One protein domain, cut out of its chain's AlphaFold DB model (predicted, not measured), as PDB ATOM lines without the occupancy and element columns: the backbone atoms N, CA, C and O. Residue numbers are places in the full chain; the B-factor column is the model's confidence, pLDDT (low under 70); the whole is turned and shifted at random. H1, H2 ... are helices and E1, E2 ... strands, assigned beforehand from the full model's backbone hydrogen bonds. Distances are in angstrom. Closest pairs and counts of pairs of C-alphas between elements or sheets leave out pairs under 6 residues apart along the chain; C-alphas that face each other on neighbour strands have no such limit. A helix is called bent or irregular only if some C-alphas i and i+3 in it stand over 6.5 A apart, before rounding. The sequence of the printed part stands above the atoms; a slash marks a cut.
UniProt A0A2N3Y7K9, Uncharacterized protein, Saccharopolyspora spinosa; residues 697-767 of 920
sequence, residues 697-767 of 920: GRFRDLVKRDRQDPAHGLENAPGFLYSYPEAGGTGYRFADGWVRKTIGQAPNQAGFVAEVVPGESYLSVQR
ATOM      1  N   GLY A 697     -69.700-112.628  17.434       86.81
ATOM      2  CA  GLY A 697     -70.993-112.856  18.092       86.81
ATOM      3  C   GLY A 697     -70.926-112.730  19.620       86.81
ATOM      4  O   GLY A 697     -71.846-112.191  20.234       86.81
ATOM      5  N   ARG A 698     -69.814-113.145  20.246       90.62
ATOM      6  CA  ARG A 698     -69.590-112.995  21.699       90.62
ATOM      7  C   ARG A 698     -69.114-111.606  22.112       90.62
ATOM      8  O   ARG A 698     -69.179-111.274  23.293       90.62
ATOM      9  N   PHE A 699     -68.649-110.778  21.180       91.06
ATOM     10  CA  PHE A 699     -68.068-109.476  21.501       91.06
ATOM     11  C   PHE A 699     -69.055-108.560  22.241       91.06
ATOM     12  O   PHE A 699     -68.647-107.849  23.155       91.06
ATOM     13  N   ARG A 700     -70.359-108.650  21.946       86.81
ATOM     14  CA  ARG A 700     -71.420-107.936  22.685       86.81
ATOM     15  C   ARG A 700     -71.426-108.281  24.177       86.81
ATOM     16  O   ARG A 700     -71.452-107.390  25.026       86.81
ATOM     17  N   ASP A 701     -71.323-109.567  24.499       88.19
ATOM     18  CA  ASP A 701     -71.251-110.035  25.884       88.19
ATOM     19  C   ASP A 701     -69.948-109.604  26.562       88.19
ATOM     20  O   ASP A 701     -69.957-109.271  27.748       88.19
ATOM     21  N   LEU A 702     -68.833-109.580  25.824       92.12
ATOM     22  CA  LEU A 702     -67.547-109.100  26.341       92.12
ATOM     23  C   LEU A 702     -67.608-107.614  26.706       92.12
ATOM     24  O   LEU A 702     -67.171-107.244  27.794       92.12
ATOM     25  N   VAL A 703     -68.216-106.783  25.853       90.12
ATOM     26  CA  VAL A 703     -68.456-105.356  26.131       90.12
ATOM     27  C   VAL A 703     -69.299-105.183  27.388       90.12
ATOM     28  O   VAL A 703     -68.919-104.437  28.290       90.12
ATOM     29  N   LYS A 704     -70.410-105.920  27.498       89.56
ATOM     30  CA  LYS A 704     -71.282-105.873  28.677       89.56
ATOM     31  C   LYS A 704     -70.545-106.273  29.959       89.56
ATOM     32  O   LYS A 704     -70.698-105.607  30.981       89.56
ATOM     33  N   ARG A 705     -69.742-107.339  29.914       92.56
ATOM     34  CA  ARG A 705     -68.954-107.814  31.063       92.56
ATOM     35  C   ARG A 705     -67.891-106.810  31.481       92.56
ATOM     36  O   ARG A 705     -67.774-106.537  32.669       92.56
ATOM     37  N   ASP A 706     -67.166-106.237  30.526       93.38
ATOM     38  CA  ASP A 706     -66.139-105.232  30.814       93.38
ATOM     39  C   ASP A 706     -66.746-103.941  31.383       93.38
ATOM     40  O   ASP A 706     -66.145-103.306  32.239       93.38
ATOM     41  N   ARG A 707     -67.975-103.575  30.992       90.75
ATOM     42  CA  ARG A 707     -68.708-102.457  31.619       90.75
ATOM     43  C   ARG A 707     -69.090-102.750  33.066       90.75
ATOM     44  O   ARG A 707     -69.025-101.863  33.912       90.75
ATOM     45  N   GLN A 708     -69.526-103.978  33.339       93.44
ATOM     46  CA  GLN A 708     -69.954-104.403  34.674       93.44
ATOM     47  C   GLN A 708     -68.774-104.574  35.637       93.44
ATOM     48  O   GLN A 708     -68.901-104.259  36.818       93.44
ATOM     49  N   ASP A 709     -67.642-105.057  35.132       94.81
ATOM     50  CA  ASP A 709     -66.403-105.241  35.878       94.81
ATOM     51  C   ASP A 709     -65.202-104.870  34.990       94.81
ATOM     52  O   ASP A 709     -64.612-105.737  34.342       94.81
ATOM     53  N   PRO A 710     -64.806-103.585  34.950       92.56
ATOM     54  CA  PRO A 710     -63.693-103.141  34.114       92.56
ATOM     55  C   PRO A 710     -62.333-103.735  34.496       92.56
ATOM     56  O   PRO A 710     -61.387-103.624  33.713       92.56
ATOM     57  N   ALA A 711     -62.197-104.311  35.693       90.00
ATOM     58  CA  ALA A 711     -60.942-104.891  36.152       90.00
ATOM     59  C   ALA A 711     -60.796-106.345  35.687       90.00
ATOM     60  O   ALA A 711     -59.744-106.704  35.159       90.00
ATOM     61  N   HIS A 712     -61.848-107.158  35.845       93.00
ATOM     62  CA  HIS A 712     -61.773-108.611  35.628       93.00
ATOM     63  C   HIS A 712     -62.847-109.172  34.690       93.00
ATOM     64  O   HIS A 712     -62.874-110.378  34.433       93.00
ATOM     65  N   GLY A 713     -63.730-108.337  34.139       90.06
ATOM     66  CA  GLY A 713     -64.864-108.772  33.321       90.06
ATOM     67  C   GLY A 713     -64.462-109.622  32.114       90.06
ATOM     68  O   GLY A 713     -65.146-110.597  31.798       90.06
ATOM     69  N   LEU A 714     -63.327-109.303  31.485       92.81
ATOM     70  CA  LEU A 714     -62.774-110.062  30.356       92.81
ATOM     71  C   LEU A 714     -62.041-111.339  30.780       92.81
ATOM     72  O   LEU A 714     -62.148-112.349  30.094       92.81
ATOM     73  N   GLU A 715     -61.326-111.319  31.904       91.44
ATOM     74  CA  GLU A 715     -60.607-112.492  32.434       91.44
ATOM     75  C   GLU A 715     -61.585-113.568  32.927       91.44
ATOM     76  O   GLU A 715     -61.324-114.764  32.832       91.44
ATOM     77  N   ASN A 716     -62.754-113.132  33.398       92.00
ATOM     78  CA  ASN A 716     -63.849-113.990  33.839       92.00
ATOM     79  C   ASN A 716     -64.801-114.394  32.696       92.00
ATOM     80  O   ASN A 716     -65.817-115.056  32.940       92.00
ATOM     81  N   ALA A 717     -64.547-113.957  31.458       91.81
ATOM     82  CA  ALA A 717     -65.428-114.244  30.337       91.81
ATOM     83  C   ALA A 717     -65.224-115.678  29.796       91.81
ATOM     84  O   ALA A 717     -64.094-116.164  29.722       91.81
ATOM     85  N   PRO A 718     -66.300-116.371  29.371       88.00
ATOM     86  CA  PRO A 718     -66.186-117.693  28.762       88.00
ATOM     87  C   PRO A 718     -65.250-117.703  27.549       88.00
ATOM     88  O   PRO A 718     -65.342-116.846  26.668       88.00
ATOM     89  N   GLY A 719     -64.371-118.705  27.490       84.44
ATOM     90  CA  GLY A 719     -63.409-118.868  26.400       84.44
ATOM     91  C   GLY A 719     -62.166-117.980  26.501       84.44
ATOM     92  O   GLY A 719     -61.359-118.017  25.572       84.44
ATOM     93  N   PHE A 720     -62.003-117.202  27.579       87.50
ATOM     94  CA  PHE A 720     -60.744-116.524  27.889       87.50
ATOM     95  C   PHE A 720     -59.628-117.554  28.088       87.50
ATOM     96  O   PHE A 720     -59.815-118.555  28.782       87.50
ATOM     97  N   LEU A 721     -58.474-117.303  27.470       75.06
ATOM     98  CA  LEU A 721     -57.292-118.153  27.600       75.06
ATOM     99  C   LEU A 721     -56.202-117.452  28.413       75.06
ATOM    100  O   LEU A 721     -55.754-117.978  29.429       75.06
ATOM    101  N   TYR A 722     -55.780-116.265  27.978       76.81
ATOM    102  CA  TYR A 722     -54.768-115.456  28.657       76.81
ATOM    103  C   TYR A 722     -54.821-113.998  28.185       76.81
ATOM    104  O   TYR A 722     -55.397-113.682  27.140       76.81
ATOM    105  N   SER A 723     -54.195-113.102  28.944       80.94
ATOM    106  CA  SER A 723     -54.014-111.690  28.601       80.94
ATOM    107  C   SER A 723     -52.530-111.324  28.595       80.94
ATOM    108  O   SER A 723     -51.694-112.034  29.160       80.94
ATOM    109  N   TYR A 724     -52.180-110.227  27.928       73.62
ATOM    110  CA  TYR A 724     -50.819-109.702  27.910       73.62
ATOM    111  C   TYR A 724     -50.817-108.171  27.791       73.62
ATOM    112  O   TYR A 724     -51.688-107.589  27.137       73.62
ATOM    113  N   PRO A 725     -49.842-107.488  28.413       74.44
ATOM    114  CA  PRO A 725     -49.741-106.040  28.326       74.44
ATOM    115  C   PRO A 725     -49.287-105.585  26.930       74.44
ATOM    116  O   PRO A 725     -48.390-106.167  26.303       74.44
ATOM    117  N   GLU A 726     -49.862-104.476  26.471       75.44
ATOM    118  CA  GLU A 726     -49.525-103.815  25.210       75.44
ATOM    119  C   GLU A 726     -49.321-102.309  25.401       75.44
ATOM    120  O   GLU A 726     -49.749-101.712  26.388       75.44
ATOM    121  N   ALA A 727     -48.685-101.655  24.425       78.50
ATOM    122  CA  ALA A 727     -48.592-100.200  24.426       78.50
ATOM    123  C   ALA A 727     -50.005 -99.586  24.384       78.50
ATOM    124  O   ALA A 727     -50.765 -99.814  23.442       78.50
ATOM    125  N   GLY A 728     -50.353 -98.823  25.424       84.75
ATOM    126  CA  GLY A 728     -51.658 -98.170  25.561       84.75
ATOM    127  C   GLY A 728     -52.815 -99.089  25.973       84.75
ATOM    128  O   GLY A 728     -53.962 -98.649  25.915       84.75
ATOM    129  N   GLY A 729     -52.564-100.346  26.370       89.25
ATOM    130  CA  GLY A 729     -53.659-101.269  26.669       89.25
ATOM    131  C   GLY A 729     -53.271-102.689  27.090       89.25
ATOM    132  O   GLY A 729     -52.172-102.957  27.572       89.25
ATOM    133  N   THR A 730     -54.212-103.613  26.925       86.56
ATOM    134  CA  THR A 730     -54.066-105.047  27.218       86.56
ATOM    135  C   THR A 730     -54.732-105.859  26.111       86.56
ATOM    136  O   THR A 730     -55.870-105.575  25.729       86.56
ATOM    137  N   GLY A 731     -54.018-106.849  25.580       86.94
ATOM    138  CA  GLY A 731     -54.554-107.828  24.638       86.94
ATOM    139  C   GLY A 731     -55.101-109.043  25.384       86.94
ATOM    140  O   GLY A 731     -54.481-109.527  26.329       86.94
ATOM    141  N   TYR A 732     -56.262-109.536  24.963       88.12
ATOM    142  CA  TYR A 732     -56.964-110.685  25.532       88.12
ATOM    143  C   TYR A 732     -57.165-111.736  24.444       88.12
ATOM    144  O   TYR A 732     -57.756-111.461  23.394       88.12
ATOM    145  N   ARG A 733     -56.679-112.951  24.703       84.81
ATOM    146  CA  ARG A 733     -56.875-114.105  23.830       84.81
ATOM    147  C   ARG A 733     -58.145-114.845  24.227       84.81
ATOM    148  O   ARG A 733     -58.276-115.288  25.369       84.81
ATOM    149  N   PHE A 734     -59.016-115.052  23.248       86.62
ATOM    150  CA  PHE A 734     -60.137-115.981  23.326       86.62
ATOM    151  C   PHE A 734     -59.910-117.148  22.359       86.62
ATOM    152  O   PHE A 734     -59.069-117.052  21.463       86.62
ATOM    153  N   ALA A 735     -60.648-118.246  22.540       76.12
ATOM    154  CA  ALA A 735     -60.501-119.475  21.747       76.12
ATOM    155  C   ALA A 735     -60.421-119.248  20.221       76.12
ATOM    156  O   ALA A 735     -59.671-119.931  19.533       76.12
ATOM    157  N   ASP A 736     -61.146-118.261  19.703       74.38
ATOM    158  CA  ASP A 736     -61.371-118.007  18.277       74.38
ATOM    159  C   ASP A 736     -60.949-116.601  17.808       74.38
ATOM    160  O   ASP A 736     -61.282-116.188  16.701       74.38
ATOM    161  N   GLY A 737     -60.198-115.848  18.621       82.62
ATOM    162  CA  GLY A 737     -59.627-114.571  18.182       82.62
ATOM    163  C   GLY A 737     -59.073-113.703  19.315       82.62
ATOM    164  O   GLY A 737     -58.758-114.200  20.398       82.62
ATOM    165  N   TRP A 738     -58.886-112.414  19.039       86.75
ATOM    166  CA  TRP A 738     -58.233-111.471  19.944       86.75
ATOM    167  C   TRP A 738     -59.101-110.237  20.179       86.75
ATOM    168  O   TRP A 738     -59.656-109.654  19.244       86.75
ATOM    169  N   VAL A 739     -59.169-109.811  21.438       90.94
ATOM    170  CA  VAL A 739     -59.795-108.549  21.841       90.94
ATOM    171  C   VAL A 739     -58.749-107.683  22.512       90.94
ATOM    172  O   VAL A 739     -58.022-108.144  23.384       90.94
ATOM    173  N   ARG A 740     -58.676-106.415  22.132       91.56
ATOM    174  CA  ARG A 740     -57.764-105.446  22.736       91.56
ATOM    175  C   ARG A 740     -58.547-104.412  23.523       91.56
ATOM    176  O   ARG A 740     -59.438-103.778  22.959       91.56
ATOM    177  N   LYS A 741     -58.168-104.211  24.785       93.00
ATOM    178  CA  LYS A 741     -58.628-103.105  25.627       93.00
ATOM    179  C   LYS A 741     -57.614-101.971  25.591       93.00
ATOM    180  O   LYS A 741     -56.464-102.174  25.965       93.00
ATOM    181  N   THR A 742     -58.018-100.789  25.152       90.88
ATOM    182  CA  THR A 742     -57.174 -99.585  25.082       90.88
ATOM    183  C   THR A 742     -57.658 -98.555  26.095       90.88
ATOM    184  O   THR A 742     -58.865 -98.422  26.290       90.88
ATOM    185  N   ILE A 743     -56.735 -97.832  26.738       89.56
ATOM    186  CA  ILE A 743     -57.038 -96.779  27.721       89.56
ATOM    187  C   ILE A 743     -56.721 -95.403  27.116       89.56
ATOM    188  O   ILE A 743     -55.655 -95.195  26.534       89.56
ATOM    189  N   GLY A 744     -57.635 -94.450  27.281       85.25
ATOM    190  CA  GLY A 744     -57.499 -93.055  26.868       85.25
ATOM    191  C   GLY A 744     -58.026 -92.783  25.460       85.25
ATOM    192  O   GLY A 744     -59.112 -92.238  25.304       85.25
ATOM    193  N   GLN A 745     -57.258 -93.116  24.421       78.62
ATOM    194  CA  GLN A 745     -57.639 -92.791  23.040       78.62
ATOM    195  C   GLN A 745     -58.347 -93.952  22.343       78.62
ATOM    196  O   GLN A 745     -57.906 -95.100  22.426       78.62
ATOM    197  N   ALA A 746     -59.420 -93.628  21.613       74.62
ATOM    198  CA  ALA A 746     -60.080 -94.576  20.729       74.62
ATOM    199  C   ALA A 746     -59.064 -95.112  19.708       74.62
ATOM    200  O   ALA A 746     -58.287 -94.328  19.152       74.62
ATOM    201  N   PRO A 747     -59.043 -96.425  19.435       75.62
ATOM    202  CA  PRO A 747     -58.176 -96.959  18.400       75.62
ATOM    203  C   PRO A 747     -58.539 -96.327  17.048       75.62
ATOM    204  O   PRO A 747     -59.680 -96.398  16.603       75.62
ATOM    205  N   ASN A 748     -57.548 -95.737  16.374       69.94
ATOM    206  CA  ASN A 748     -57.703 -95.167  15.029       69.94
ATOM    207  C   ASN A 748     -57.826 -96.238  13.925       69.94
ATOM    208  O   ASN A 748     -57.847 -95.903  12.745       69.94
ATOM    209  N   GLN A 749     -57.834 -97.523  14.281       67.62
ATOM    210  CA  GLN A 749     -57.816 -98.627  13.325       67.62
ATOM    211  C   GLN A 749     -59.228 -98.986  12.852       67.62
ATOM    212  O   GLN A 749     -60.180 -98.958  13.631       67.62
ATOM    213  N   ALA A 750     -59.336 -99.375  11.580       67.88
ATOM    214  CA  ALA A 750     -60.542 -99.981  11.038       67.88
ATOM    215  C   ALA A 750     -60.828-101.322  11.736       67.88
ATOM    216  O   ALA A 750     -59.928-102.147  11.909       67.88
ATOM    217  N   GLY A 751     -62.079-101.556  12.123       82.12
ATOM    218  CA  GLY A 751     -62.487-102.758  12.842       82.12
ATOM    219  C   GLY A 751     -63.724-102.559  13.709       82.12
ATOM    220  O   GLY A 751     -64.378-101.515  13.680       82.12
ATOM    221  N   PHE A 752     -64.045-103.592  14.486       85.06
ATOM    222  CA  PHE A 752     -65.107-103.544  15.486       85.06
ATOM    223  C   PHE A 752     -64.561-102.911  16.755       85.06
ATOM    224  O   PHE A 752     -63.616-103.438  17.343       85.06
ATOM    225  N   VAL A 753     -65.145-101.791  17.165       86.19
ATOM    226  CA  VAL A 753     -64.727-101.009  18.328       86.19
ATOM    227  C   VAL A 753     -65.950-100.686  19.176       86.19
ATOM    228  O   VAL A 753     -66.974-100.235  18.668       86.19
ATOM    229  N   ALA A 754     -65.833-100.884  20.479       86.12
ATOM    230  CA  ALA A 754     -66.830-100.505  21.464       86.12
ATOM    231  C   ALA A 754     -66.184 -99.612  22.517       86.12
ATOM    232  O   ALA A 754     -65.125 -99.931  23.050       86.12
ATOM    233  N   GLU A 755     -66.830 -98.502  22.838       84.50
ATOM    234  CA  GLU A 755     -66.472 -97.707  24.006       84.50
ATOM    235  C   GLU A 755     -67.097 -98.358  25.245       84.50
ATOM    236  O   GLU A 755     -68.316 -98.526  25.316       84.50
ATOM    237  N   VAL A 756     -66.274 -98.783  26.201       84.50
ATOM    238  CA  VAL A 756     -66.758 -99.457  27.416       84.50
ATOM    239  C   VAL A 756     -66.957 -98.441  28.525       84.50
ATOM    240  O   VAL A 756     -68.024 -98.407  29.131       84.50
ATOM    241  N   VAL A 757     -65.960 -97.585  28.745       82.56
ATOM    242  CA  VAL A 757     -66.054 -96.477  29.694       82.56
ATOM    243  C   VAL A 757     -65.913 -95.177  28.903       82.56
ATOM    244  O   VAL A 757     -64.860 -94.995  28.282       82.56
ATOM    245  N   PRO A 758     -66.942 -94.303  28.888       80.06
ATOM    246  CA  PRO A 758     -66.953 -93.094  28.072       80.06
ATOM    247  C   PRO A 758     -65.684 -92.252  28.226       80.06
ATOM    248  O   PRO A 758     -65.344 -91.832  29.329       80.06
ATOM    249  N   GLY A 759     -64.970 -92.025  27.126       76.88
ATOM    250  CA  GLY A 759     -63.719 -91.271  27.063       76.88
ATOM    251  C   GLY A 759     -62.510 -91.933  27.735       76.88
ATOM    252  O   GLY A 759     -61.414 -91.378  27.660       76.88
ATOM    253  N   GLU A 760     -62.666 -93.096  28.370       85.75
ATOM    254  CA  GLU A 760     -61.621 -93.714  29.195       85.75
ATOM    255  C   GLU A 760     -61.107 -95.036  28.638       85.75
ATOM    256  O   GLU A 760     -59.899 -95.272  28.676       85.75
ATOM    257  N   SER A 761     -61.975 -95.919  28.134       87.25
ATOM    258  CA  SER A 761     -61.519 -97.212  27.613       87.25
ATOM    259  C   SER A 761     -62.377 -97.781  26.489       87.25
ATOM    260  O   SER A 761     -63.595 -97.597  26.433       87.25
ATOM    261  N   TYR A 762     -61.707 -98.513  25.602       90.31
ATOM    262  CA  TYR A 762     -62.278 -99.080  24.386       90.31
ATOM    263  C   TYR A 762     -61.912-100.549  24.267       90.31
ATOM    264  O   TYR A 762     -60.766-100.916  24.519       90.31
ATOM    265  N   LEU A 763     -62.849-101.369  23.805       91.88
ATOM    266  CA  LEU A 763     -62.575-102.712  23.314       91.88
ATOM    267  C   LEU A 763     -62.566-102.710  21.801       91.88
ATOM    268  O   LEU A 763     -63.387-102.056  21.165       91.88
ATOM    269  N   SER A 764     -61.658-103.479  21.218       90.56
ATOM    270  CA  SER A 764     -61.628-103.709  19.781       90.56
ATOM    271  C   SER A 764     -61.398-105.176  19.471       90.56
ATOM    272  O   SER A 764     -60.567-105.820  20.112       90.56
ATOM    273  N   VAL A 765     -62.118-105.699  18.481       88.75
ATOM    274  CA  VAL A 765     -61.783-106.996  17.893       88.75
ATOM    275  C   VAL A 765     -60.608-106.757  16.963       88.75
ATOM    276  O   VAL A 765     -60.728-106.054  15.957       88.75
ATOM    277  N   GLN A 766     -59.461-107.329  17.306       81.38
ATOM    278  CA  GLN A 766     -58.316-107.298  16.412       81.38
ATOM    279  C   GLN A 766     -58.614-108.265  15.268       81.38
ATOM    280  O   GLN A 766     -59.041-109.400  15.511       81.38
ATOM    281  N   ARG A 767     -58.401-107.830  14.013       65.69
ATOM    282  CA  ARG A 767     -58.309-108.774  12.884       65.69
ATOM    283  C   ARG A 767     -57.374-109.914  13.318       65.69
ATOM    284  O   ARG A 767     -56.432-109.622  14.061       65.69
TER     285      ARG A 767
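Overview. This is residues 697 to 767 of the 920 residues of an uncharacterized protein of Saccharopolyspora spinosa (UniProt A0A2N3Y7K9). One strongly twisted sheet of five strands has a single helix, H1, packed over one face near its E5 and E4 side, while a long link leads from H1 to E1 at the far edge. The printed part has 71 residues, with H1, E1, E2, E3, E4 and E5 in that order along the chain. The sheet runs E1, E2, E3, E5, E4, all antiparallel, and the class is mixed, helices and strands. The whole is compact and rounded, with a radius of gyration of the C-alphas of 10.8 A and spans of 27 by 25 by 23 A.

Along the chain. H1, residues 697 to 708, begins at C-alpha 697 (-70.993, -112.856, 18.092) and is 18.6 A long; it is only just irregular, with C-alphas 697 and 700 6.7 A apart. E1 is residues 720 to 726, 17.2 A; E2 is 729 to 734, 16.4 A; E3 is 737 to 743, 20.4 A. E4 is residues 751 to 757, 18.3 A, and E5 is 761 to 766, 15.4 A, ending at C-alpha 766 (-58.316, -107.298, 16.412).

Arrangement. H1 is on the sheet at a height of 9.4 A, two layers with the helix on one face. It lies over E5, only just not over E4, along the strands at 19 degrees to E5 on the local plane. The closest C-alphas of H1 and E4 are those of Arg 707 and Val 756, 5.5 A. In H1, 7 of 8 O i to N i+4 pairs are within hydrogen-bond range. E4 and E5 form a hairpin, with N 754 and O 763 at 2.8 A. E3 pairs with E5 through N 740 and O 764, 2.8 A. E1, E2 and E3 form a meander, each strand the antiparallel neighbour of the one before, with N 724 and O 731 at 2.9 A and N 732 and O 739 at 2.7 A. E1 and E4 are the edge strands and are apart.

Size, cuts and confidence. The farthest C-alphas, of Ala 735 and Gly 759, are 28.9 A apart. The printed part has no cut; the link from H1 to E1, 11 residues, is long. Mean pLDDT of the printed part is 85.1, with residues 748 to 750 and 767 under 70.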